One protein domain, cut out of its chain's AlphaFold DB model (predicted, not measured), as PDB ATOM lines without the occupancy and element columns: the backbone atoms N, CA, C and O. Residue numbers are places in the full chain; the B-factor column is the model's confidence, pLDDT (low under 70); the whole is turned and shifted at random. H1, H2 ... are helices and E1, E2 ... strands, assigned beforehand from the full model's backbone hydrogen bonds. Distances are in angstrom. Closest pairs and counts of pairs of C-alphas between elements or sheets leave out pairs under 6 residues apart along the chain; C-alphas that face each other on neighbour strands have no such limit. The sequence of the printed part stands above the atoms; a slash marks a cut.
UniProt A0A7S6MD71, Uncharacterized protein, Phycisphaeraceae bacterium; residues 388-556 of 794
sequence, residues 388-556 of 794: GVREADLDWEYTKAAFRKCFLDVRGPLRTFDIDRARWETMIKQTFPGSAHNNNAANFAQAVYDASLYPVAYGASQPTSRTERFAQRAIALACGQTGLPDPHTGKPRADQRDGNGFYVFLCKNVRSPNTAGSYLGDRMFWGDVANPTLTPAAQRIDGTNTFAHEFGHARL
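Overview. This is residues 388 to 556 of the 794 residues of an uncharacterized protein of Phycisphaeraceae bacterium (UniProt A0A7S6MD71). What is the main picture? A small sheet of three strands, E3, E4 and E5, makes the core between two long helices, H5 crossing over one face and H6 running along the strands on the other. H1 and E1 lie beyond H6 at one end of the longest axis, the short H3 and H4 with H2 lie at the other end, and the stretch with E2 joins these ends. What are the parts and the size? The printed part has 169 residues with six named helices and five named strands, in the order H1 E1 E2 H2 H3 H4 H5 E3 E4 E5 H6; the sheet order is E3 E4 E5, antiparallel, and the class is mixed, helices and strands. The whole is compact, with a radius of gyration of the C-alphas of 16.2 A and spans of 52 by 43 by 26 A.

Along the chain. Where is the sheet? E3 is residues 502 to 507, 16.5 A long from C-alpha 502 at (160.747, 143.562, 151.729); E4 is residues 518 to 521 and E5 residues 526 to 528. Where are the long helices? H5 is residues 464 to 482, 26.9 A long, and H6 is residues 536 to 554, 26.3 A long, ending at C-alpha 554 at (156.651, 145.940, 159.205). Where are the others? H1 is residues 396 to 404, beginning at C-alpha 396 at (164.504, 157.185, 150.122); E1 is residues 408 to 411 and E2 residues 416 to 419. H2 is residues 421 to 431, 14.9 A long, H3 residues 441 to 444 and H4 residues 446 to 449.

Arrangement. How is the sheet paired? E3, E4 and E5 form a meander, each strand the antiparallel neighbour of the one before; the hairpin E3 and E4 has N 505 and O 520 2.8 A apart, and the hairpin E4 and E5 has N 519 and O 527 3.2 A apart, both within hydrogen-bond range. What is on its faces? In three layers, helices on both faces of the sheet, H5 has a height over the sheet of 8.2 A and runs across the strands, at 66 degrees to E3 on the local plane, its closest C-alphas to E3 being Ala 471 and Phe 505, 5.9 A. On the opposite face H6 has a height of 9.0 A and runs along the strands, at 25 degrees to E4 on the local plane, its closest C-alphas to E5 being Thr 546 and Gly 527, 6.3 A. What lies farther out? H6 touches H1 with residues 544 to 548 alone, C-alphas 548 and 399 closest at 5.5 A, at a steep tilt of 39 degrees, the same way; H5 touches H2 with residues 466 to 474 alone, C-alphas 470 and 431 closest at 6.8 A, at a steep tilt of 52 degrees, opposite ways. H2 and H4 only just touch, with 3 pairs of C-alphas within 8 A, those of Arg 421 and Tyr 449 closest at 6.2 A; H2 and H3 are close but not clearly touching, their closest C-alphas, 425 and 444, 6.2 A apart. E1 and E2 pair with no named strand; the closest C-alphas of E1 and H1 are 410 and 400, 5.3 A apart, and E2 and E3 are near each other, with 7 pairs of C-alphas within 10 A. What of the helix backbones? In H1, H2, H5 and H6 every O i to N i+4 pair is within hydrogen-bond range, and H3 and H4 are too short for such a pair.

Size, cuts and confidence. How far does it reach? The two C-alphas farthest apart are those of Phe 407 and Ala 436, 52.2 A, and the printed part has no cut. Which links are long? The links H4 to H5, residues 450 to 463, and H5 to E3, residues 483 to 501, are long. Where is confidence low? The mean pLDDT of the printed part is 73.7, and 59 residues are under 70, among them residues 456 to 465, 489 to 499 and 509 to 534.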
ATOM      1  N   GLY A 388     151.079 155.709 137.506       77.31
ATOM      2  CA  GLY A 388     152.023 156.794 137.226       77.31
ATOM      3  C   GLY A 388     152.787 157.318 138.447       77.31
ATOM      4  O   GLY A 388     153.469 158.335 138.328       77.31
ATOM      5  N   VAL A 389     152.686 156.646 139.602       82.88
ATOM      6  CA  VAL A 389     153.595 156.882 140.733       82.88
ATOM      7  C   VAL A 389     154.975 156.332 140.387       82.88
ATOM      8  O   VAL A 389     155.099 155.327 139.695       82.88
ATOM      9  N   ARG A 390     156.023 156.998 140.854       84.44
ATOM     10  CA  ARG A 390     157.422 156.671 140.580       84.44
ATOM     11  C   ARG A 390     158.177 156.487 141.884       84.44
ATOM     12  O   ARG A 390     157.798 157.011 142.925       84.44
ATOM     13  N   GLU A 391     159.318 155.818 141.801       86.06
ATOM     14  CA  GLU A 391     160.252 155.682 142.923       86.06
ATOM     15  C   GLU A 391     160.627 157.032 143.556       86.06
ATOM     16  O   GLU A 391     160.712 157.136 144.777       86.06
ATOM     17  N   ALA A 392     160.782 158.072 142.728       84.50
ATOM     18  CA  ALA A 392     161.123 159.427 143.156       84.50
ATOM     19  C   ALA A 392     160.015 160.138 143.954       84.50
ATOM     20  O   ALA A 392     160.282 161.177 144.563       84.50
ATOM     21  N   ASP A 393     158.793 159.599 143.969       78.81
ATOM     22  CA  ASP A 393     157.687 160.144 144.762       78.81
ATOM     23  C   ASP A 393     157.825 159.794 146.261       78.81
ATOM     24  O   ASP A 393     157.067 160.307 147.082       78.81
ATOM     25  N   LEU A 394     158.840 158.995 146.624       78.81
ATOM     26  CA  LEU A 394     159.350 158.831 147.986       78.81
ATOM     27  C   LEU A 394     160.780 159.388 148.099       78.81
ATOM     28  O   LEU A 394     161.589 159.331 147.169       78.81
ATOM     29  N   ASP A 395     161.112 159.941 149.261       80.50
ATOM     30  CA  ASP A 395     162.462 160.370 149.616       80.50
ATOM     31  C   ASP A 395     163.198 159.250 150.364       80.50
ATOM     32  O   ASP A 395     163.228 159.168 151.592       80.50
ATOM     33  N   TRP A 396     163.786 158.341 149.587       81.81
ATOM     34  CA  TRP A 396     164.504 157.185 150.122       81.81
ATOM     35  C   TRP A 396     165.692 157.566 151.002       81.81
ATOM     36  O   TRP A 396     165.953 156.880 151.988       81.81
ATOM     37  N   GLU A 397     166.398 158.655 150.693       80.88
ATOM     38  CA  GLU A 397     167.522 159.119 151.512       80.88
ATOM     39  C   GLU A 397     167.053 159.584 152.886       80.88
ATOM     40  O   GLU A 397     167.673 159.240 153.896       80.88
ATOM     41  N   TYR A 398     165.906 160.267 152.951       75.25
ATOM     42  CA  TYR A 398     165.261 160.553 154.223       75.25
ATOM     43  C   TYR A 398     164.941 159.263 154.986       75.25
ATOM     44  O   TYR A 398     165.340 159.148 156.144       75.25
ATOM     45  N   THR A 399     164.288 158.268 154.365       75.12
ATOM     46  CA  THR A 399     163.952 157.001 155.044       75.12
ATOM     47  C   THR A 399     165.204 156.289 155.567       75.12
ATOM     48  O   THR A 399     165.238 155.853 156.719       75.12
ATOM     49  N   LYS A 400     166.272 156.219 154.767       77.88
ATOM     50  CA  LYS A 400     167.559 155.641 155.179       77.88
ATOM     51  C   LYS A 400     168.156 156.388 156.371       77.88
ATOM     52  O   LYS A 400     168.539 155.770 157.365       77.88
ATOM     53  N   ALA A 401     168.202 157.719 156.308       69.25
ATOM     54  CA  ALA A 401     168.723 158.559 157.384       69.25
ATOM     55  C   ALA A 401     167.904 158.427 158.679       69.25
ATOM     56  O   ALA A 401     168.468 158.421 159.777       69.25
ATOM     57  N   ALA A 402     166.588 158.272 158.545       67.50
ATOM     58  CA  ALA A 402     165.639 158.038 159.625       67.50
ATOM     59  C   ALA A 402     165.998 156.792 160.452       67.50
ATOM     60  O   ALA A 402     166.067 156.857 161.682       67.50
ATOM     61  N   PHE A 403     166.290 155.679 159.778       72.44
ATOM     62  CA  PHE A 403     166.596 154.397 160.417       72.44
ATOM     63  C   PHE A 403     168.069 154.206 160.781       72.44
ATOM     64  O   PHE A 403     168.382 153.411 161.668       72.44
ATOM     65  N   ARG A 404     168.977 155.000 160.199       71.19
ATOM     66  CA  ARG A 404     170.411 154.959 160.513       71.19
ATOM     67  C   ARG A 404     170.704 155.145 162.007       71.19
ATOM     68  O   ARG A 404     171.613 154.512 162.531       71.19
ATOM     69  N   LYS A 405     169.913 155.965 162.708       61.66
ATOM     70  CA  LYS A 405     170.045 156.197 164.163       61.66
ATOM     71  C   LYS A 405     169.664 154.982 165.015       61.66
ATOM     72  O   LYS A 405     169.999 154.928 166.190       61.66
ATOM     73  N   CYS A 406     168.989 154.012 164.410       65.12
ATOM     74  CA  CYS A 406     168.627 152.731 165.014       65.12
ATOM     75  C   CYS A 406     169.646 151.640 164.660       65.12
ATOM     76  O   CYS A 406     169.341 150.458 164.797       65.12
ATOM     77  N   PHE A 407     170.808 152.023 164.112       72.06
ATOM     78  CA  PHE A 407     171.798 151.106 163.550       72.06
ATOM     79  C   PHE A 407     171.196 150.168 162.488       72.06
ATOM     80  O   PHE A 407     171.617 149.022 162.339       72.06
ATOM     81  N   LEU A 408     170.196 150.657 161.743       77.25
ATOM     82  CA  LEU A 408     169.536 149.940 160.657       77.25
ATOM     83  C   LEU A 408     169.881 150.594 159.311       77.25
ATOM     84  O   LEU A 408     169.521 151.736 159.037       77.25
ATOM     85  N   ASP A 409     170.582 149.840 158.473       83.12
ATOM     86  CA  ASP A 409     170.894 150.133 157.079       83.12
ATOM     87  C   ASP A 409     169.711 149.696 156.203       83.12
ATOM     88  O   ASP A 409     169.567 148.522 155.860       83.12
ATOM     89  N   VAL A 410     168.814 150.626 155.888       83.50
ATOM     90  CA  VAL A 410     167.742 150.367 154.918       83.50
ATOM     91  C   VAL A 410     168.340 150.475 153.520       83.50
ATOM     92  O   VAL A 410     168.937 151.493 153.179       83.50
ATOM     93  N   ARG A 411     168.193 149.442 152.692       86.12
ATOM     94  CA  ARG A 411     168.669 149.467 151.303       86.12
ATOM     95  C   ARG A 411     167.535 149.305 150.319       86.12
ATOM     96  O   ARG A 411     166.566 148.601 150.582       86.12
ATOM     97  N   GLY A 412     167.728 149.899 149.151       83.19
ATOM     98  CA  GLY A 412     166.818 149.793 148.027       83.19
ATOM     99  C   GLY A 412     165.951 151.038 147.804       83.19
ATOM    100  O   GLY A 412     166.227 152.082 148.405       83.19
ATOM    101  N   PRO A 413     164.949 150.915 146.919       89.31
ATOM    102  CA  PRO A 413     164.547 149.668 146.257       89.31
ATOM    103  C   PRO A 413     165.644 149.109 145.338       89.31
ATOM    104  O   PRO A 413     166.282 149.839 144.591       89.31
ATOM    105  N   LEU A 414     165.933 147.807 145.439       89.44
ATOM    106  CA  LEU A 414     166.977 147.170 144.618       89.44
ATOM    107  C   LEU A 414     166.515 146.936 143.178       89.44
ATOM    108  O   LEU A 414     167.336 146.797 142.270       89.44
ATOM    109  N   ARG A 415     165.198 146.855 142.980       92.31
ATOM    110  CA  ARG A 415     164.531 146.757 141.686       92.31
ATOM    111  C   ARG A 415     163.223 147.522 141.748       92.31
ATOM    112  O   ARG A 415     162.548 147.492 142.776       92.31
ATOM    113  N   THR A 416     162.843 148.097 140.617       93.81
ATOM    114  CA  THR A 416     161.556 148.769 140.449       93.81
ATOM    115  C   THR A 416     160.821 148.156 139.258       93.81
ATOM    116  O   THR A 416     161.434 147.878 138.225       93.81
ATOM    117  N   PHE A 417     159.525 147.892 139.405       94.94
ATOM    118  CA  PHE A 417     158.664 147.348 138.356       94.94
ATOM    119  C   PHE A 417     157.400 148.191 138.231       94.94
ATOM    120  O   PHE A 417     156.632 148.285 139.185       94.94
ATOM    121  N   ASP A 418     157.165 148.760 137.054       94.38
ATOM    122  CA  ASP A 418     155.984 149.585 136.807       94.38
ATOM    123  C   ASP A 418     154.848 148.779 136.171       94.38
ATOM    124  O   ASP A 418     155.031 148.056 135.184       94.38
ATOM    125  N   ILE A 419     153.656 148.902 136.747       93.31
ATOM    126  CA  ILE A 419     152.432 148.318 136.215       93.31
ATOM    127  C   ILE A 419     151.821 149.301 135.232       93.31
ATOM    128  O   ILE A 419     151.134 150.229 135.633       93.31
ATOM    129  N   ASP A 420     151.983 149.037 133.939       93.25
ATOM    130  CA  ASP A 420     151.288 149.794 132.901       93.25
ATOM    131  C   ASP A 420     149.756 149.604 132.931       93.25
ATOM    132  O   ASP A 420     149.207 148.682 133.545       93.25
ATOM    133  N   ARG A 421     149.049 150.463 132.188       92.69
ATOM    134  CA  ARG A 421     147.584 150.446 132.075       92.69
ATOM    135  C   ARG A 421     147.019 149.087 131.653       92.69
ATOM    136  O   ARG A 421     145.980 148.687 132.169       92.69
ATOM    137  N   ALA A 422     147.657 148.381 130.719       92.69
ATOM    138  CA  ALA A 422     147.130 147.120 130.193       92.69
ATOM    139  C   ALA A 422     147.230 145.993 131.235       92.69
ATOM    140  O   ALA A 422     146.298 145.197 131.412       92.69
ATOM    141  N   ARG A 423     148.340 145.952 131.979       93.56
ATOM    142  CA  ARG A 423     148.529 145.049 133.119       93.56
ATOM    143  C   ARG A 423     147.574 145.391 134.256       93.56
ATOM    144  O   ARG A 423     146.927 144.489 134.785       93.56
ATOM    145  N   TRP A 424     147.432 146.675 134.587       91.38
ATOM    146  CA  TRP A 424     146.463 147.153 135.572       91.38
ATOM    147  C   TRP A 424     145.033 146.734 135.210       91.38
ATOM    148  O   TRP A 424     144.369 146.097 136.025       91.38
ATOM    149  N   GLU A 425     144.584 146.973 133.974       90.38
ATOM    150  CA  GLU A 425     143.263 146.557 133.478       90.38
ATOM    151  C   GLU A 425     143.048 145.047 133.653       90.38
ATOM    152  O   GLU A 425     142.008 144.606 134.153       90.38
ATOM    153  N   THR A 426     144.051 144.243 133.296       89.88
ATOM    154  CA  THR A 426     144.009 142.785 133.460       89.88
ATOM    155  C   THR A 426     143.841 142.396 134.931       89.88
ATOM    156  O   THR A 426     142.973 141.586 135.264       89.88
ATOM    157  N   MET A 427     144.612 143.007 135.833       88.25
ATOM    158  CA  MET A 427     144.529 142.733 137.270       88.25
ATOM    159  C   MET A 427     143.208 143.199 137.888       88.25
ATOM    160  O   MET A 427     142.661 142.505 138.750       88.25
ATOM    161  N   ILE A 428     142.649 144.325 137.437       84.94
ATOM    162  CA  ILE A 428     141.329 144.802 137.868       84.94
ATOM    163  C   ILE A 428     140.250 143.798 137.452       84.94
ATOM    164  O   ILE A 428     139.493 143.335 138.307       84.94
ATOM    165  N   LYS A 429     140.231 143.358 136.187       84.81
ATOM    166  CA  LYS A 429     139.278 142.340 135.704       84.81
ATOM    167  C   LYS A 429     139.376 141.031 136.488       84.81
ATOM    168  O   LYS A 429     138.357 140.429 136.816       84.81
ATOM    169  N   GLN A 430     140.589 140.609 136.842       83.56
ATOM    170  CA  GLN A 430     140.807 139.426 137.681       83.56
ATOM    171  C   GLN A 430     140.374 139.638 139.138       83.56
ATOM    172  O   GLN A 430     140.068 138.670 139.837       83.56
ATOM    173  N   THR A 431     140.450 140.864 139.659       79.19
ATOM    174  CA  THR A 431     140.044 141.198 141.038       79.19
ATOM    175  C   THR A 431     138.521 141.278 141.150       79.19
ATOM    176  O   THR A 431     137.964 140.931 142.191       79.19
ATOM    177  N   PHE A 432     137.847 141.644 140.056       78.44
ATOM    178  CA  PHE A 432     136.393 141.765 139.956       78.44
ATOM    179  C   PHE A 432     135.819 140.925 138.795       78.44
ATOM    180  O   PHE A 432     135.277 141.478 137.828       78.44
ATOM    181  N   PRO A 433     135.920 139.584 138.870       77.12
ATOM    182  CA  PRO A 433     135.393 138.718 137.824       77.12
ATOM    183  C   PRO A 433     133.864 138.854 137.730       77.12
ATOM    184  O   PRO A 433     133.172 138.909 138.743       77.12
ATOM    185  N   GLY A 434     133.331 138.913 136.506       71.50
ATOM    186  CA  GLY A 434     131.883 138.873 136.247       71.50
ATOM    187  C   GLY A 434     131.117 140.197 136.365       71.50
ATOM    188  O   GLY A 434     129.923 140.221 136.078       71.50
ATOM    189  N   SER A 435     131.759 141.317 136.717       73.25
ATOM    190  CA  SER A 435     131.077 142.618 136.739       73.25
ATOM    191  C   SER A 435     131.090 143.288 135.359       73.25
ATOM    192  O   SER A 435     132.022 144.014 135.024       73.25
ATOM    193  N   ALA A 436     130.061 143.042 134.542       69.25
ATOM    194  CA  ALA A 436     129.945 143.613 133.192       69.25
ATOM    195  C   ALA A 436     129.896 145.154 133.191       69.25
ATOM    196  O   ALA A 436     130.495 145.787 132.326       69.25
ATOM    197  N   HIS A 437     129.242 145.756 134.193       69.44
ATOM    198  CA  HIS A 437     129.216 147.210 134.374       69.44
ATOM    199  C   HIS A 437     130.609 147.768 134.697       69.44
ATOM    200  O   HIS A 437     131.019 148.789 134.144       69.44
ATOM    201  N   ASN A 438     131.369 147.067 135.542       67.75
ATOM    202  CA  ASN A 438     132.668 147.562 135.982       67.75
ATOM    203  C   ASN A 438     133.783 147.262 134.969       67.75
ATOM    204  O   ASN A 438     134.717 148.048 134.852       67.75
ATOM    205  N   ASN A 439     133.649 146.197 134.174       77.00
ATOM    206  CA  ASN A 439     134.606 145.809 133.136       77.00
ATOM    207  C   ASN A 439     134.361 146.504 131.777       77.00
ATOM    208  O   ASN A 439     134.831 146.022 130.746       77.00
ATOM    209  N   ASN A 440     133.642 147.631 131.764       81.75
ATOM    210  CA  ASN A 440     133.463 148.470 130.580       81.75
ATOM    211  C   ASN A 440     134.797 149.124 130.165       81.75
ATOM    212  O   ASN A 440     135.510 149.661 131.009       81.75
ATOM    213  N   ALA A 441     135.108 149.139 128.864       82.94
ATOM    214  CA  ALA A 441     136.307 149.772 128.303       82.94
ATOM    215  C   ALA A 441     136.494 151.242 128.737       82.94
ATOM    216  O   ALA A 441     137.624 151.676 128.952       82.94
ATOM    217  N   ALA A 442     135.401 151.991 128.934       84.81
ATOM    218  CA  ALA A 442     135.453 153.375 129.414       84.81
ATOM    219  C   ALA A 442     136.080 153.505 130.818       84.81
ATOM    220  O   ALA A 442     136.747 154.498 131.104       84.81
ATOM    221  N   ASN A 443     135.939 152.482 131.669       83.38
ATOM    222  CA  ASN A 443     136.537 152.448 133.006       83.38
ATOM    223  C   ASN A 443     138.050 152.175 132.977       83.38
ATOM    224  O   ASN A 443     138.703 152.294 134.009       83.38
ATOM    225  N   PHE A 444     138.608 151.820 131.817       88.00
ATOM    226  CA  PHE A 444     140.032 151.524 131.638       88.00
ATOM    227  C   PHE A 444     140.752 152.554 130.760       88.00
ATOM    228  O   PHE A 444     141.845 152.293 130.249       88.00
ATOM    229  N   ALA A 445     140.151 153.732 130.564       89.00
ATOM    230  CA  ALA A 445     140.796 154.841 129.873       89.00
ATOM    231  C   ALA A 445     142.068 155.297 130.611       89.00
ATOM    232  O   ALA A 445     142.167 155.185 131.833       89.00
ATOM    233  N   GLN A 446     143.030 155.863 129.872       89.06
ATOM    234  CA  GLN A 446     144.297 156.353 130.430       89.06
ATOM    235  C   GLN A 446     144.073 157.347 131.579       89.06
ATOM    236  O   GLN A 446     144.658 157.188 132.641       89.06
ATOM    237  N   ALA A 447     143.136 158.285 131.415       85.12
ATOM    238  CA  ALA A 447     142.787 159.250 132.456       85.12
ATOM    239  C   ALA A 447     142.271 158.599 133.755       85.12
ATOM    240  O   ALA A 447     142.463 159.158 134.828       85.12
ATOM    241  N   VAL A 448     141.633 157.424 133.679       83.19
ATOM    242  CA  VAL A 448     141.166 156.687 134.866       83.19
ATOM    243  C   VAL A 448     142.334 155.979 135.544       83.19
ATOM    244  O   VAL A 448     142.484 156.083 136.758       83.19
ATOM    245  N   TYR A 449     143.186 155.316 134.758       86.31
ATOM    246  CA  TYR A 449     144.422 154.715 135.259       86.31
ATOM    247  C   TYR A 449     145.324 155.761 135.929       86.31
ATOM    248  O   TYR A 449     145.857 155.505 137.000       86.31
ATOM    249  N   ASP A 450     145.459 156.957 135.364       82.19
ATOM    250  CA  ASP A 450     146.296 158.004 135.950       82.19
ATOM    251  C   ASP A 450     145.660 158.668 137.177       82.19
ATOM    252  O   ASP A 450     146.362 159.359 137.910       82.19
ATOM    253  N   ALA A 451     144.359 158.504 137.422       74.94
ATOM    254  CA  ALA A 451     143.667 159.168 138.525       74.94
ATOM    255  C   ALA A 451     143.636 158.321 139.804       74.94
ATOM    256  O   ALA A 451     143.812 158.859 140.892       74.94
ATOM    257  N   SER A 452     143.412 157.008 139.714       74.25
ATOM    258  CA  SER A 452     143.180 156.177 140.904       74.25
ATOM    259  C   SER A 452     143.521 154.705 140.687       74.25
ATOM    260  O   SER A 452     143.494 154.196 139.567       74.25
ATOM    261  N   LEU A 453     143.781 153.983 141.785       79.31
ATOM    262  CA  LEU A 453     143.998 152.532 141.732       79.31
ATOM    263  C   LEU A 453     142.764 151.777 141.222       79.31
ATOM    264  O   LEU A 453     142.900 150.830 140.451       79.31
ATOM    265  N   TYR A 454     141.564 152.181 141.644       76.56
ATOM    266  CA  TYR A 454     140.307 151.600 141.177       76.56
ATOM    267  C   TYR A 454     139.525 152.610 140.336       76.56
ATOM    268  O   TYR A 454     139.440 153.774 140.732       76.56
ATOM    269  N   PRO A 455     138.896 152.187 139.225       70.75
ATOM    270  CA  PRO A 455     137.943 153.033 138.513       70.75
ATOM    271  C   PRO A 455     136.803 153.511 139.424       70.75
ATOM    272  O   PRO A 455     136.361 152.780 140.309       70.75
ATOM    273  N   VAL A 456     136.274 154.714 139.181       64.31
ATOM    274  CA  VAL A 456     135.203 155.331 139.999       64.31
ATOM    275  C   VAL A 456     133.964 154.432 140.122       64.31
ATOM    276  O   VAL A 456     133.325 154.404 141.173       64.31
ATOM    277  N   ALA A 457     133.673 153.627 139.093       60.06
ATOM    278  CA  ALA A 457     132.591 152.637 139.085       60.06
ATOM    279  C   ALA A 457     132.693 151.583 140.211       60.06
ATOM    280  O   ALA A 457     131.703 150.932 140.537       60.06
ATOM    281  N   TYR A 458     133.866 151.419 140.833       64.56
ATOM    282  CA  TYR A 458     134.052 150.525 141.973       64.56
ATOM    283  C   TYR A 458     133.692 151.180 143.321       64.56
ATOM    284  O   TYR A 458     133.560 150.461 144.298       64.56
ATOM    285  N   GLY A 459     133.430 152.489 143.403       53.34
ATOM    286  CA  GLY A 459     132.974 153.165 144.628       53.34
ATOM    287  C   GLY A 459     134.048 153.332 145.719       53.34
ATOM    288  O   GLY A 459     134.927 152.493 145.900       53.34
ATOM    289  N   ALA A 460     133.965 154.425 146.484       48.03
ATOM    290  CA  ALA A 460     134.963 154.834 147.486       48.03
ATOM    291  C   ALA A 460     135.028 153.954 148.760       48.03
ATOM    292  O   ALA A 460     135.877 154.174 149.621       48.03
ATOM    293  N   SER A 461     134.142 152.962 148.902       51.12
ATOM    294  CA  SER A 461     133.983 152.124 150.102       51.12
ATOM    295  C   SER A 461     134.589 150.720 149.974       51.12
ATOM    296  O   SER A 461     134.145 149.785 150.643       51.12
ATOM    297  N   GLN A 462     135.592 150.531 149.109       56.97
ATOM    298  CA  GLN A 462     136.201 149.210 148.946       56.97
ATOM    299  C   GLN A 462     136.892 148.742 150.244       56.97
ATOM    300  O   GLN A 462     137.656 149.502 150.842       56.97
ATOM    301  N   PRO A 463     136.655 147.491 150.684       56.34
ATOM    302  CA  PRO A 463     137.321 146.940 151.855       56.34
ATOM    303  C   PRO A 463     138.828 146.812 151.600       56.34
ATOM    304  O   PRO A 463     139.247 146.358 150.534       56.34
ATOM    305  N   THR A 464     139.631 147.152 152.608       62.03
ATOM    306  CA  THR A 464     141.107 147.078 152.621       62.03
ATOM    307  C   THR A 464     141.657 145.745 152.092       62.03
ATOM    308  O   THR A 464     142.643 145.722 151.357       62.03
ATOM    309  N   SER A 465     140.945 144.642 152.343       66.06
ATOM    310  CA  SER A 465     141.281 143.290 151.869       66.06
ATOM    311  C   SER A 465     141.273 143.100 150.344       66.06
ATOM    312  O   SER A 465     141.773 142.091 149.837       66.06
ATOM    313  N   ARG A 466     140.660 144.004 149.569       72.62
ATOM    314  CA  ARG A 466     140.701 143.963 148.094       72.62
ATOM    315  C   ARG A 466     141.925 144.690 147.546       72.62
ATOM    316  O   ARG A 466     142.575 144.148 146.655       72.62
ATOM    317  N   THR A 467     142.267 145.840 148.122       73.44
ATOM    318  CA  THR A 467     143.494 146.589 147.810       73.44
ATOM    319  C   THR A 467     144.728 145.747 148.092       73.44
ATOM    320  O   THR A 467     145.617 145.633 147.254       73.44
ATOM    321  N   GLU A 468     144.725 145.047 149.219       72.62
ATOM    322  CA  GLU A 468     145.778 144.108 149.580       72.62
ATOM    323  C   GLU A 468     145.919 142.948 148.585       72.62
ATOM    324  O   GLU A 468     147.020 142.663 148.120       72.62
ATOM    325  N   ARG A 469     144.812 142.309 148.185       76.38
ATOM    326  CA  ARG A 469     144.847 141.247 147.164       76.38
ATOM    327  C   ARG A 469     145.346 141.751 145.812       76.38
ATOM    328  O   ARG A 469     146.013 141.004 145.098       76.38
ATOM    329  N   PHE A 470     145.025 142.992 145.453       82.00
ATOM    330  CA  PHE A 470     145.566 143.617 144.251       82.00
ATOM    331  C   PHE A 470     147.086 143.799 144.367       82.00
ATOM    332  O   PHE A 470     147.811 143.362 143.477       82.00
ATOM    333  N   ALA A 471     147.575 144.356 145.480       82.75
ATOM    334  CA  ALA A 471     149.004 144.536 145.733       82.75
ATOM    335  C   ALA A 471     149.780 143.208 145.728       82.75
ATOM    336  O   ALA A 471     150.829 143.112 145.099       82.75
ATOM    337  N   GLN A 472     149.236 142.153 146.339       82.25
ATOM    338  CA  GLN A 472     149.839 140.814 146.308       82.25
ATOM    339  C   GLN A 472     149.985 140.284 144.877       82.25
ATOM    340  O   GLN A 472     151.025 139.742 144.517       82.25
ATOM    341  N   ARG A 473     148.960 140.462 144.032       85.88
ATOM    342  CA  ARG A 473     149.014 140.060 142.615       85.88
ATOM    343  C   ARG A 473     150.010 140.893 141.819       85.88
ATOM    344  O   ARG A 473     150.714 140.342 140.978       85.88
ATOM    345  N   ALA A 474     150.073 142.191 142.094       89.56
ATOM    346  CA  ALA A 474     151.044 143.102 141.507       89.56
ATOM    347  C   ALA A 474     152.485 142.675 141.831       89.56
ATOM    348  O   ALA A 474     153.310 142.555 140.926       89.56
ATOM    349  N   ILE A 475     152.763 142.366 143.102       89.19
ATOM    350  CA  ILE A 475     154.058 141.847 143.560       89.19
ATOM    351  C   ILE A 475     154.358 140.491 142.915       89.19
ATOM    352  O   ILE A 475     155.430 140.327 142.342       89.19
ATOM    353  N   ALA A 476     153.410 139.551 142.916       88.81
ATOM    354  CA  ALA A 476     153.581 138.236 142.297       88.81
ATOM    355  C   ALA A 476     153.916 138.329 140.797       88.81
ATOM    356  O   ALA A 476     154.841 137.674 140.310       88.81
ATOM    357  N   LEU A 477     153.199 139.190 140.063       90.56
ATOM    358  CA  LEU A 477     153.469 139.471 138.654       90.56
ATOM    359  C   LEU A 477     154.889 140.016 138.466       90.56
ATOM    360  O   LEU A 477     155.638 139.511 137.629       90.56
ATOM    361  N   ALA A 478     155.265 141.024 139.253       92.81
ATOM    362  CA  ALA A 478     156.576 141.653 139.176       92.81
ATOM    363  C   ALA A 478     157.711 140.675 139.541       92.81
ATOM    364  O   ALA A 478     158.741 140.644 138.865       92.81
ATOM    365  N   CYS A 479     157.515 139.810 140.539       90.88
ATOM    366  CA  CYS A 479     158.441 138.730 140.879       90.88
ATOM    367  C   CYS A 479     158.640 137.769 139.700       90.88
ATOM    368  O   CYS A 479     159.779 137.517 139.307       90.88
ATOM    369  N   GLY A 480     157.556 137.322 139.057       88.75
ATOM    370  CA  GLY A 480     157.626 136.449 137.880       88.75
ATOM    371  C   GLY A 480     158.379 137.063 136.693       88.75
ATOM    372  O   GLY A 480     159.083 136.354 135.982       88.75
ATOM    373  N   GLN A 481     158.281 138.381 136.498       91.06
ATOM    374  CA  GLN A 481     158.982 139.095 135.420       91.06
ATOM    375  C   GLN A 481     160.447 139.404 135.751       91.06
ATOM    376  O   GLN A 481     161.287 139.476 134.858       91.06
ATOM    377  N   THR A 482     160.766 139.596 137.029       87.12
ATOM    378  CA  THR A 482     162.126 139.925 137.479       87.12
ATOM    379  C   THR A 482     162.942 138.685 137.864       87.12
ATOM    380  O   THR A 482     164.149 138.788 138.088       87.12
ATOM    381  N   GLY A 483     162.313 137.511 137.961       86.12
ATOM    382  CA  GLY A 483     162.937 136.287 138.465       86.12
ATOM    383  C   GLY A 483     163.201 136.311 139.974       86.12
ATOM    384  O   GLY A 483     163.963 135.481 140.471       86.12
ATOM    385  N   LEU A 484     162.616 137.267 140.707       85.50
ATOM    386  CA  LEU A 484     162.625 137.251 142.168       85.50
ATOM    387  C   LEU A 484     161.639 136.190 142.683       85.50
ATOM    388  O   LEU A 484     160.609 135.952 142.050       85.50
ATOM    389  N   PRO A 485     161.918 135.551 143.831       83.31
ATOM    390  CA  PRO A 485     160.949 134.673 144.466       83.31
ATOM    391  C   PRO A 485     159.718 135.482 144.891       83.31
ATOM    392  O   PRO A 485     159.840 136.529 145.522       83.31
ATOM    393  N   ASP A 486     158.525 135.001 144.546       84.56
ATOM    394  CA  ASP A 486     157.280 135.617 145.002       84.56
ATOM    395  C   ASP A 486     157.121 135.391 146.517       84.56
ATOM    396  O   ASP A 486     156.993 134.227 146.936       84.56
ATOM    397  N   PRO A 487     157.079 136.463 147.338       76.56
ATOM    398  CA  PRO A 487     156.904 136.375 148.782       76.56
ATOM    399  C   PRO A 487     155.502 135.897 149.178       76.56
ATOM    400  O   PRO A 487     155.155 135.969 150.345       76.56
ATOM    401  N   HIS A 488     154.653 135.437 148.261       74.56
ATOM    402  CA  HIS A 488     153.350 134.835 148.549       74.56
ATOM    403  C   HIS A 488     153.274 133.353 148.158       74.56
ATOM    404  O   HIS A 488     152.326 132.663 148.540       74.56
ATOM    405  N   THR A 489     154.286 132.821 147.467       66.69
ATOM    406  CA  THR A 489     154.304 131.417 147.040       66.69
ATOM    407  C   THR A 489     154.835 130.489 148.137       66.69
ATOM    408  O   THR A 489     155.881 130.712 148.739       66.69
ATOM    409  N   GLY A 490     154.113 129.400 148.412       52.16
ATOM    410  CA  GLY A 490     154.685 128.210 149.050       52.16
ATOM    411  C   GLY A 490     154.480 128.015 150.555       52.16
ATOM    412  O   GLY A 490     154.673 126.888 151.000       52.16
ATOM    413  N   LYS A 491     154.049 129.017 151.338       52.50
ATOM    414  CA  LYS A 491     153.628 128.850 152.751       52.50
ATOM    415  C   LYS A 491     152.614 129.930 153.162       52.50
ATOM    416  O   LYS A 491     152.669 131.021 152.592       52.50
ATOM    417  N   PRO A 492     151.725 129.677 154.151       51.78
ATOM    418  CA  PRO A 492     150.901 130.722 154.757       51.78
ATOM    419  C   PRO A 492     151.760 131.917 155.164       51.78
ATOM    420  O   PRO A 492     152.925 131.736 155.528       51.78
ATOM    421  N   ARG A 493     151.186 133.129 155.176       49.72
ATOM    422  CA  ARG A 493     151.877 134.332 155.671       49.72
ATOM    423  C   ARG A 493     152.593 134.060 156.992       49.72
ATOM    424  O   ARG A 493     153.714 134.494 157.137       49.72
ATOM    425  N   ALA A 494     152.042 133.268 157.903       47.78
ATOM    426  CA  ALA A 494     152.689 132.911 159.167       47.78
ATOM    427  C   ALA A 494     154.075 132.229 159.054       47.78
ATOM    428  O   ALA A 494     154.820 132.238 160.028       47.78
ATOM    429  N   ASP A 495     154.425 131.626 157.914       48.28
ATOM    430  CA  ASP A 495     155.453 130.581 157.832       48.28
ATOM    431  C   ASP A 495     156.585 130.834 156.828       48.28
ATOM    432  O   ASP A 495     157.479 129.989 156.702       48.28
ATOM    433  N   GLN A 496     156.601 131.959 156.105       53.69
ATOM    434  CA  GLN A 496     157.735 132.230 155.214       53.69
ATOM    435  C   GLN A 496     158.913 132.755 156.050       53.69
ATOM    436  O   GLN A 496     158.829 133.760 156.753       53.69
ATOM    437  N   ARG A 497     160.008 131.997 156.011       56.25
ATOM    438  CA  ARG A 497     161.263 132.222 156.754       56.25
ATOM    439  C   ARG A 497     162.409 132.548 155.800       56.25
ATOM    440  O   ARG A 497     163.558 132.205 156.040       56.25
ATOM    441  N   ASP A 498     162.068 133.020 154.612       58.41
ATOM    442  CA  ASP A 498     162.976 132.981 153.478       58.41
ATOM    443  C   ASP A 498     164.025 134.101 153.508       58.41
ATOM    444  O   ASP A 498     165.085 133.937 152.904       58.41
ATOM    445  N   GLY A 499     163.787 135.175 154.271       63.31
ATOM    446  CA  GLY A 499     164.710 136.306 154.385       63.31
ATOM    447  C   GLY A 499     164.842 137.085 153.072       63.31
ATOM    448  O   GLY A 499     165.809 137.828 152.890       63.31
ATOM    449  N   ASN A 500     163.872 136.931 152.165       70.44
ATOM    450  CA  ASN A 500     163.883 137.428 150.788       70.44
ATOM    451  C   ASN A 500     163.669 138.948 150.669       70.44
ATOM    452  O   ASN A 500     163.222 139.395 149.622       70.44
ATOM    453  N   GLY A 501     163.956 139.731 151.715       78.06
ATOM    454  CA  GLY A 501     163.754 141.186 151.755       78.06
ATOM    455  C   GLY A 501     162.299 141.623 151.832       78.06
ATOM    456  O   GLY A 501     161.414 140.801 152.049       78.06
ATOM    457  N   PHE A 502     162.067 142.930 151.759       82.81
ATOM    458  CA  PHE A 502     160.747 143.562 151.729       82.81
ATOM    459  C   PHE A 502     160.323 143.832 150.286       82.81
ATOM    460  O   PHE A 502     161.153 144.222 149.460       82.81
ATOM    461  N   TYR A 503     159.033 143.668 150.005       87.38
ATOM    462  CA  TYR A 503     158.425 143.994 148.719       87.38
ATOM    463  C   TYR A 503     157.376 145.071 148.965       87.38
ATOM    464  O   TYR A 503     156.515 144.925 149.830       87.38
ATOM    465  N   VAL A 504     157.476 146.170 148.232       86.94
ATOM    466  CA  VAL A 504     156.634 147.353 148.410       86.94
ATOM    467  C   VAL A 504     155.803 147.522 147.149       86.94
ATOM    468  O   VAL A 504     156.357 147.568 146.060       86.94
ATOM    469  N   PHE A 505     154.490 147.646 147.275       87.25
ATOM    470  CA  PHE A 505     153.611 148.142 146.223       87.25
ATOM    471  C   PHE A 505     153.241 149.590 146.535       87.25
ATOM    472  O   PHE A 505     152.793 149.884 147.639       87.25
ATOM    473  N   LEU A 506     153.426 150.489 145.575       86.00
ATOM    474  CA  LEU A 506     153.164 151.918 145.686       86.00
ATOM    475  C   LEU A 506     152.240 152.348 144.540       86.00
ATOM    476  O   LEU A 506     152.562 152.176 143.366       86.00
ATOM    477  N   CYS A 507     151.087 152.923 144.867       82.31
ATOM    478  CA  CYS A 507     150.108 153.384 143.883       82.31
ATOM    479  C   CYS A 507     149.534 154.749 144.261       82.31
ATOM    480  O   CYS A 507     149.771 155.254 145.356       82.31
ATOM    481  N   LYS A 508     148.751 155.371 143.374       74.38
ATOM    482  CA  LYS A 508     147.988 156.569 143.751       74.38
ATOM    483  C   LYS A 508     146.948 156.241 144.819       74.38
ATOM    484  O   LYS A 508     146.453 155.114 144.884       74.38
ATOM    485  N   ASN A 509     146.630 157.239 145.644       67.56
ATOM    486  CA  ASN A 509     145.694 157.084 146.750       67.56
ATOM    487  C   ASN A 509     144.328 156.575 146.248       67.56
ATOM    488  O   ASN A 509     143.755 157.097 145.290       67.56
ATOM    489  N   VAL A 510     143.802 155.546 146.915       60.81
ATOM    490  CA  VAL A 510     142.544 154.876 146.544       60.81
ATOM    491  C   VAL A 510     141.306 155.764 146.764       60.81
ATOM    492  O   VAL A 510     140.279 155.571 146.116       60.81
ATOM    493  N   ARG A 511     141.393 156.740 147.674       54.59
ATOM    494  CA  ARG A 511     140.300 157.621 148.123       54.59
ATOM    495  C   ARG A 511     140.400 159.054 147.594       54.59
ATOM    496  O   ARG A 511     139.407 159.774 147.644       54.59
ATOM    497  N   SER A 512     141.565 159.473 147.100       57.59
ATOM    498  CA  SER A 512     141.822 160.850 146.663       57.59
ATOM    499  C   SER A 512     142.702 160.881 145.399       57.59
ATOM    500  O   SER A 512     143.919 160.701 145.492       57.59
ATOM    501  N   PRO A 513     142.130 161.134 144.205       53.69
ATOM    502  CA  PRO A 513     142.822 160.952 142.922       53.69
ATOM    503  C   PRO A 513     143.983 161.929 142.627       53.69
ATOM    504  O   PRO A 513     144.619 161.843 141.580       53.69
ATOM    505  N   ASN A 514     144.303 162.836 143.560       52.03
ATOM    506  CA  ASN A 514     145.343 163.867 143.415       52.03
ATOM    507  C   ASN A 514     146.417 163.841 144.524       52.03
ATOM    508  O   ASN A 514     147.214 164.771 144.625       52.03
ATOM    509  N   THR A 515     146.444 162.804 145.367       54.50
ATOM    510  CA  THR A 515     147.482 162.595 146.397       54.50
ATOM    511  C   THR A 515     148.436 161.482 145.986       54.50
ATOM    512  O   THR A 515     147.993 160.398 145.594       54.50
ATOM    513  N   ALA A 516     149.742 161.726 146.113       48.00
ATOM    514  CA  ALA A 516     150.756 160.683 145.984       48.00
ATOM    515  C   ALA A 516     150.537 159.590 147.047       48.00
ATOM    516  O   ALA A 516     150.493 159.916 148.215       48.00
ATOM    517  N   GLY A 517     150.430 158.314 146.664       54.59
ATOM    518  CA  GLY A 517     150.678 157.176 147.562       54.59
ATOM    519  C   GLY A 517     149.523 156.662 148.435       54.59
ATOM    520  O   GLY A 517     149.236 157.230 149.485       54.59
ATOM    521  N   SER A 518     148.964 155.507 148.062       57.94
ATOM    522  CA  SER A 518     148.744 154.410 149.016       57.94
ATOM    523  C   SER A 518     149.886 153.410 148.824       57.94
ATOM    524  O   SER A 518     150.285 153.161 147.683       57.94
ATOM    525  N   TYR A 519     150.414 152.815 149.887       61.88
ATOM    526  CA  TYR A 519     151.400 151.738 149.749       61.88
ATOM    527  C   TYR A 519     151.028 150.518 150.582       61.88
ATOM    528  O   TYR A 519     150.379 150.622 151.621       61.88
ATOM    529  N   LEU A 520     151.413 149.352 150.071       60.34
ATOM    530  CA  LEU A 520     151.111 148.037 150.622       60.34
ATOM    531  C   LEU A 520     152.360 147.168 150.546       60.34
ATOM    532  O   LEU A 520     152.940 146.997 149.475       60.34
ATOM    533  N   GLY A 521     152.765 146.600 151.671       58.78
ATOM    534  CA  GLY A 521     153.826 145.602 151.701       58.78
ATOM    535  C   GLY A 521     153.393 144.196 151.329       58.78
ATOM    536  O   GLY A 521     152.222 143.835 151.455       58.78
ATOM    537  N   ASP A 522     154.370 143.335 151.024       52.50
ATOM    538  CA  ASP A 522     154.201 141.885 151.214       52.50
ATOM    539  C   ASP A 522     153.877 141.541 152.680       52.50
ATOM    540  O   ASP A 522     153.183 140.557 152.974       52.50
ATOM    541  N   ARG A 523     154.357 142.392 153.592       59.41
ATOM    542  CA  ARG A 523     154.094 142.400 155.035       59.41
ATOM    543  C   ARG A 523     153.102 143.504 155.394       59.41
ATOM    544  O   ARG A 523     152.815 144.382 154.590       59.41
ATOM    545  N   MET A 524     152.569 143.449 156.609       51.03
ATOM    546  CA  MET A 524     151.571 144.412 157.066       51.03
ATOM    547  C   MET A 524     152.164 145.804 157.248       51.03
ATOM    548  O   MET A 524     152.739 146.096 158.293       51.03
ATOM    549  N   PHE A 525     152.002 146.645 156.237       59.31
ATOM    550  CA  PHE A 525     152.205 148.077 156.346       59.31
ATOM    551  C   PHE A 525     151.311 148.772 155.310       59.31
ATOM    552  O   PHE A 525     151.279 148.357 154.145       59.31
ATOM    553  N   TRP A 526     150.503 149.733 155.764       57.00
ATOM    554  CA  TRP A 526     149.475 150.413 154.965       57.00
ATOM    555  C   TRP A 526     149.424 151.882 155.346       57.00
ATOM    556  O   TRP A 526     149.214 152.208 156.508       57.00
ATOM    557  N   GLY A 527     149.533 152.772 154.366       58.75
ATOM    558  CA  GLY A 527     149.303 154.188 154.610       58.75
ATOM    559  C   GLY A 527     148.796 154.902 153.373       58.75
ATOM    560  O   GLY A 527     149.176 154.561 152.253       58.75
ATOM    561  N   ASP A 528     147.942 155.894 153.613       59.44
ATOM    562  CA  ASP A 528     147.412 156.835 152.631       59.44
ATOM    563  C   ASP A 528     147.984 158.227 152.943       59.44
ATOM    564  O   ASP A 528     147.918 158.677 154.090       59.44
ATOM    565  N   VAL A 529     148.494 158.946 151.940       57.94
ATOM    566  CA  VAL A 529     148.784 160.385 152.086       57.94
ATOM    567  C   VAL A 529     147.475 161.129 152.294       57.94
ATOM    568  O   VAL A 529     146.566 161.068 151.459       57.94
ATOM    569  N   ALA A 530     147.366 161.806 153.434       54.34
ATOM    570  CA  ALA A 530     146.078 162.219 153.977       54.34
ATOM    571  C   ALA A 530     145.547 163.530 153.380       54.34
ATOM    572  O   ALA A 530     144.354 163.810 153.519       54.34
ATOM    573  N   ASN A 531     146.389 164.341 152.720       60.62
ATOM    574  CA  ASN A 531     145.999 165.702 152.351       60.62
ATOM    575  C   ASN A 531     146.216 166.077 150.861       60.62
ATOM    576  O   ASN A 531     147.320 166.472 150.471       60.62
ATOM    577  N   PRO A 532     145.153 166.057 150.024       61.03
ATOM    578  CA  PRO A 532     145.212 166.497 148.624       61.03
ATOM    579  C   PRO A 532     145.475 167.983 148.425       61.03
ATOM    580  O   PRO A 532     145.780 168.379 147.305       61.03
ATOM    581  N   THR A 533     145.369 168.812 149.466       64.00
ATOM    582  CA  THR A 533     145.605 170.258 149.348       64.00
ATOM    583  C   THR A 533     147.083 170.635 149.449       64.00
ATOM    584  O   THR A 533     147.419 171.810 149.321       64.00
ATOM    585  N   LEU A 534     147.972 169.673 149.718       65.31
ATOM    586  CA  LEU A 534     149.414 169.899 149.789       65.31
ATOM    587  C   LEU A 534     150.027 170.079 148.394       65.31
ATOM    588  O   LEU A 534     149.580 169.480 147.417       65.31
ATOM    589  N   THR A 535     151.099 170.870 148.307       73.31
ATOM    590  CA  THR A 535     151.916 170.953 147.086       73.31
ATOM    591  C   THR A 535     152.559 169.591 146.787       73.31
ATOM    592  O   THR A 535     152.797 168.829 147.722       73.31
ATOM    593  N   PRO A 536     152.926 169.274 145.530       72.62
ATOM    594  CA  PRO A 536     153.576 167.998 145.208       72.62
ATOM    595  C   PRO A 536     154.819 167.697 146.062       72.62
ATOM    596  O   PRO A 536     155.035 166.562 146.478       72.62
ATOM    597  N   ALA A 537     155.613 168.724 146.390       72.38
ATOM    598  CA  ALA A 537     156.767 168.583 147.279       72.38
ATOM    599  C   ALA A 537     156.359 168.220 148.718       72.38
ATOM    600  O   ALA A 537     156.964 167.341 149.326       72.38
ATOM    601  N   ALA A 538     155.310 168.852 149.253       70.12
ATOM    602  CA  ALA A 538     154.782 168.527 150.575       70.12
ATOM    603  C   ALA A 538     154.102 167.145 150.606       70.12
ATOM    604  O   ALA A 538     154.273 166.415 151.575       70.12
ATOM    605  N   GLN A 539     153.418 166.741 149.530       70.31
ATOM    606  CA  GLN A 539     152.870 165.387 149.378       70.31
ATOM    607  C   GLN A 539     153.971 164.316 149.352       70.31
ATOM    608  O   GLN A 539     153.816 163.271 149.973       70.31
ATOM    609  N   ARG A 540     155.099 164.577 148.675       73.56
ATOM    610  CA  ARG A 540     156.276 163.688 148.679       73.56
ATOM    611  C   ARG A 540     156.836 163.508 150.090       73.56
ATOM    612  O   ARG A 540     157.139 162.389 150.495       73.56
ATOM    613  N   ILE A 541     156.960 164.597 150.850       70.50
ATOM    614  CA  ILE A 541     157.425 164.554 152.245       70.50
ATOM    615  C   ILE A 541     156.445 163.752 153.113       70.50
ATOM    616  O   ILE A 541     156.879 162.880 153.863       70.50
ATOM    617  N   ASP A 542     155.143 164.007 152.973       68.69
ATOM    618  CA  ASP A 542     154.083 163.279 153.677       68.69
ATOM    619  C   ASP A 542     154.158 161.774 153.394       68.69
ATOM    620  O   ASP A 542     154.336 160.973 154.308       68.69
ATOM    621  N   GLY A 543     154.158 161.393 152.113       72.50
ATOM    622  CA  GLY A 543     154.256 160.000 151.681       72.50
ATOM    623  C   GLY A 543     155.521 159.308 152.178       72.50
ATOM    624  O   GLY A 543     155.459 158.160 152.612       72.50
ATOM    625  N   THR A 544     156.654 160.014 152.194       75.69
ATOM    626  CA  THR A 544     157.921 159.487 152.722       75.69
ATOM    627  C   THR A 544     157.857 159.235 154.226       75.69
ATOM    628  O   THR A 544     158.308 158.189 154.693       75.69
ATOM    629  N   ASN A 545     157.312 160.180 154.994       70.12
ATOM    630  CA  ASN A 545     157.193 160.051 156.445       70.12
ATOM    631  C   ASN A 545     156.284 158.886 156.816       70.12
ATOM    632  O   ASN A 545     156.651 158.059 157.652       70.12
ATOM    633  N   THR A 546     155.127 158.805 156.160       70.81
ATOM    634  CA  THR A 546     154.170 157.723 156.368       70.81
ATOM    635  C   THR A 546     154.827 156.396 155.977       70.81
ATOM    636  O   THR A 546     154.830 155.471 156.783       70.81
ATOM    637  N   PHE A 547     155.495 156.307 154.817       76.25
ATOM    638  CA  PHE A 547     156.226 155.096 154.423       76.25
ATOM    639  C   PHE A 547     157.271 154.681 155.465       76.25
ATOM    640  O   PHE A 547     157.340 153.513 155.838       76.25
ATOM    641  N   ALA A 548     158.079 155.622 155.962       74.56
ATOM    642  CA  ALA A 548     159.079 155.334 156.984       74.56
ATOM    643  C   ALA A 548     158.431 154.817 158.281       74.56
ATOM    644  O   ALA A 548     158.928 153.861 158.868       74.56
ATOM    645  N   HIS A 549     157.317 155.407 158.713       71.25
ATOM    646  CA  HIS A 549     156.549 154.951 159.874       71.25
ATOM    647  C   HIS A 549     156.064 153.503 159.703       71.25
ATOM    648  O   HIS A 549     156.363 152.630 160.520       71.25
ATOM    649  N   GLU A 550     155.413 153.231 158.580       70.19
ATOM    650  CA  GLU A 550     154.844 151.935 158.230       70.19
ATOM    651  C   GLU A 550     155.919 150.852 158.006       70.19
ATOM    652  O   GLU A 550     155.773 149.706 158.436       70.19
ATOM    653  N   PHE A 551     157.075 151.210 157.442       75.12
ATOM    654  CA  PHE A 551     158.236 150.320 157.375       75.12
ATOM    655  C   PHE A 551     158.746 149.930 158.774       75.12
ATOM    656  O   PHE A 551     159.145 148.782 158.997       75.12
ATOM    657  N   GLY A 552     158.681 150.853 159.738       70.44
ATOM    658  CA  GLY A 552     158.934 150.562 161.148       70.44
ATOM    659  C   GLY A 552     157.985 149.488 161.690       70.44
ATOM    660  O   GLY A 552     158.445 148.516 162.292       70.44
ATOM    661  N   HIS A 553     156.682 149.608 161.420       64.94
ATOM    662  CA  HIS A 553     155.674 148.600 161.779       64.94
ATOM    663  C   HIS A 553     155.978 147.227 161.189       64.94
ATOM    664  O   HIS A 553     156.068 146.238 161.925       64.94
ATOM    665  N   ALA A 554     156.273 147.174 159.890       66.69
ATOM    666  CA  ALA A 554     156.651 145.940 159.205       66.69
ATOM    667  C   ALA A 554     157.858 145.238 159.861       66.69
ATOM    668  O   ALA A 554     157.960 144.005 159.853       66.69
ATOM    669  N   ARG A 555     158.769 146.018 160.451       67.31
ATOM    670  CA  ARG A 555     160.001 145.569 161.110       67.31
ATOM    671  C   ARG A 555     159.862 145.206 162.587       67.31
ATOM    672  O   ARG A 555     160.910 145.000 163.183       67.31
ATOM    673  N   LEU A 556     158.642 145.013 163.118       56.69
ATOM    674  CA  LEU A 556     158.300 144.491 164.469       56.69
ATOM    675  C   LEU A 556     157.649 145.516 165.422       56.69
ATOM    676  O   LEU A 556     157.630 145.291 166.632       56.69
TER     677      LEU A 556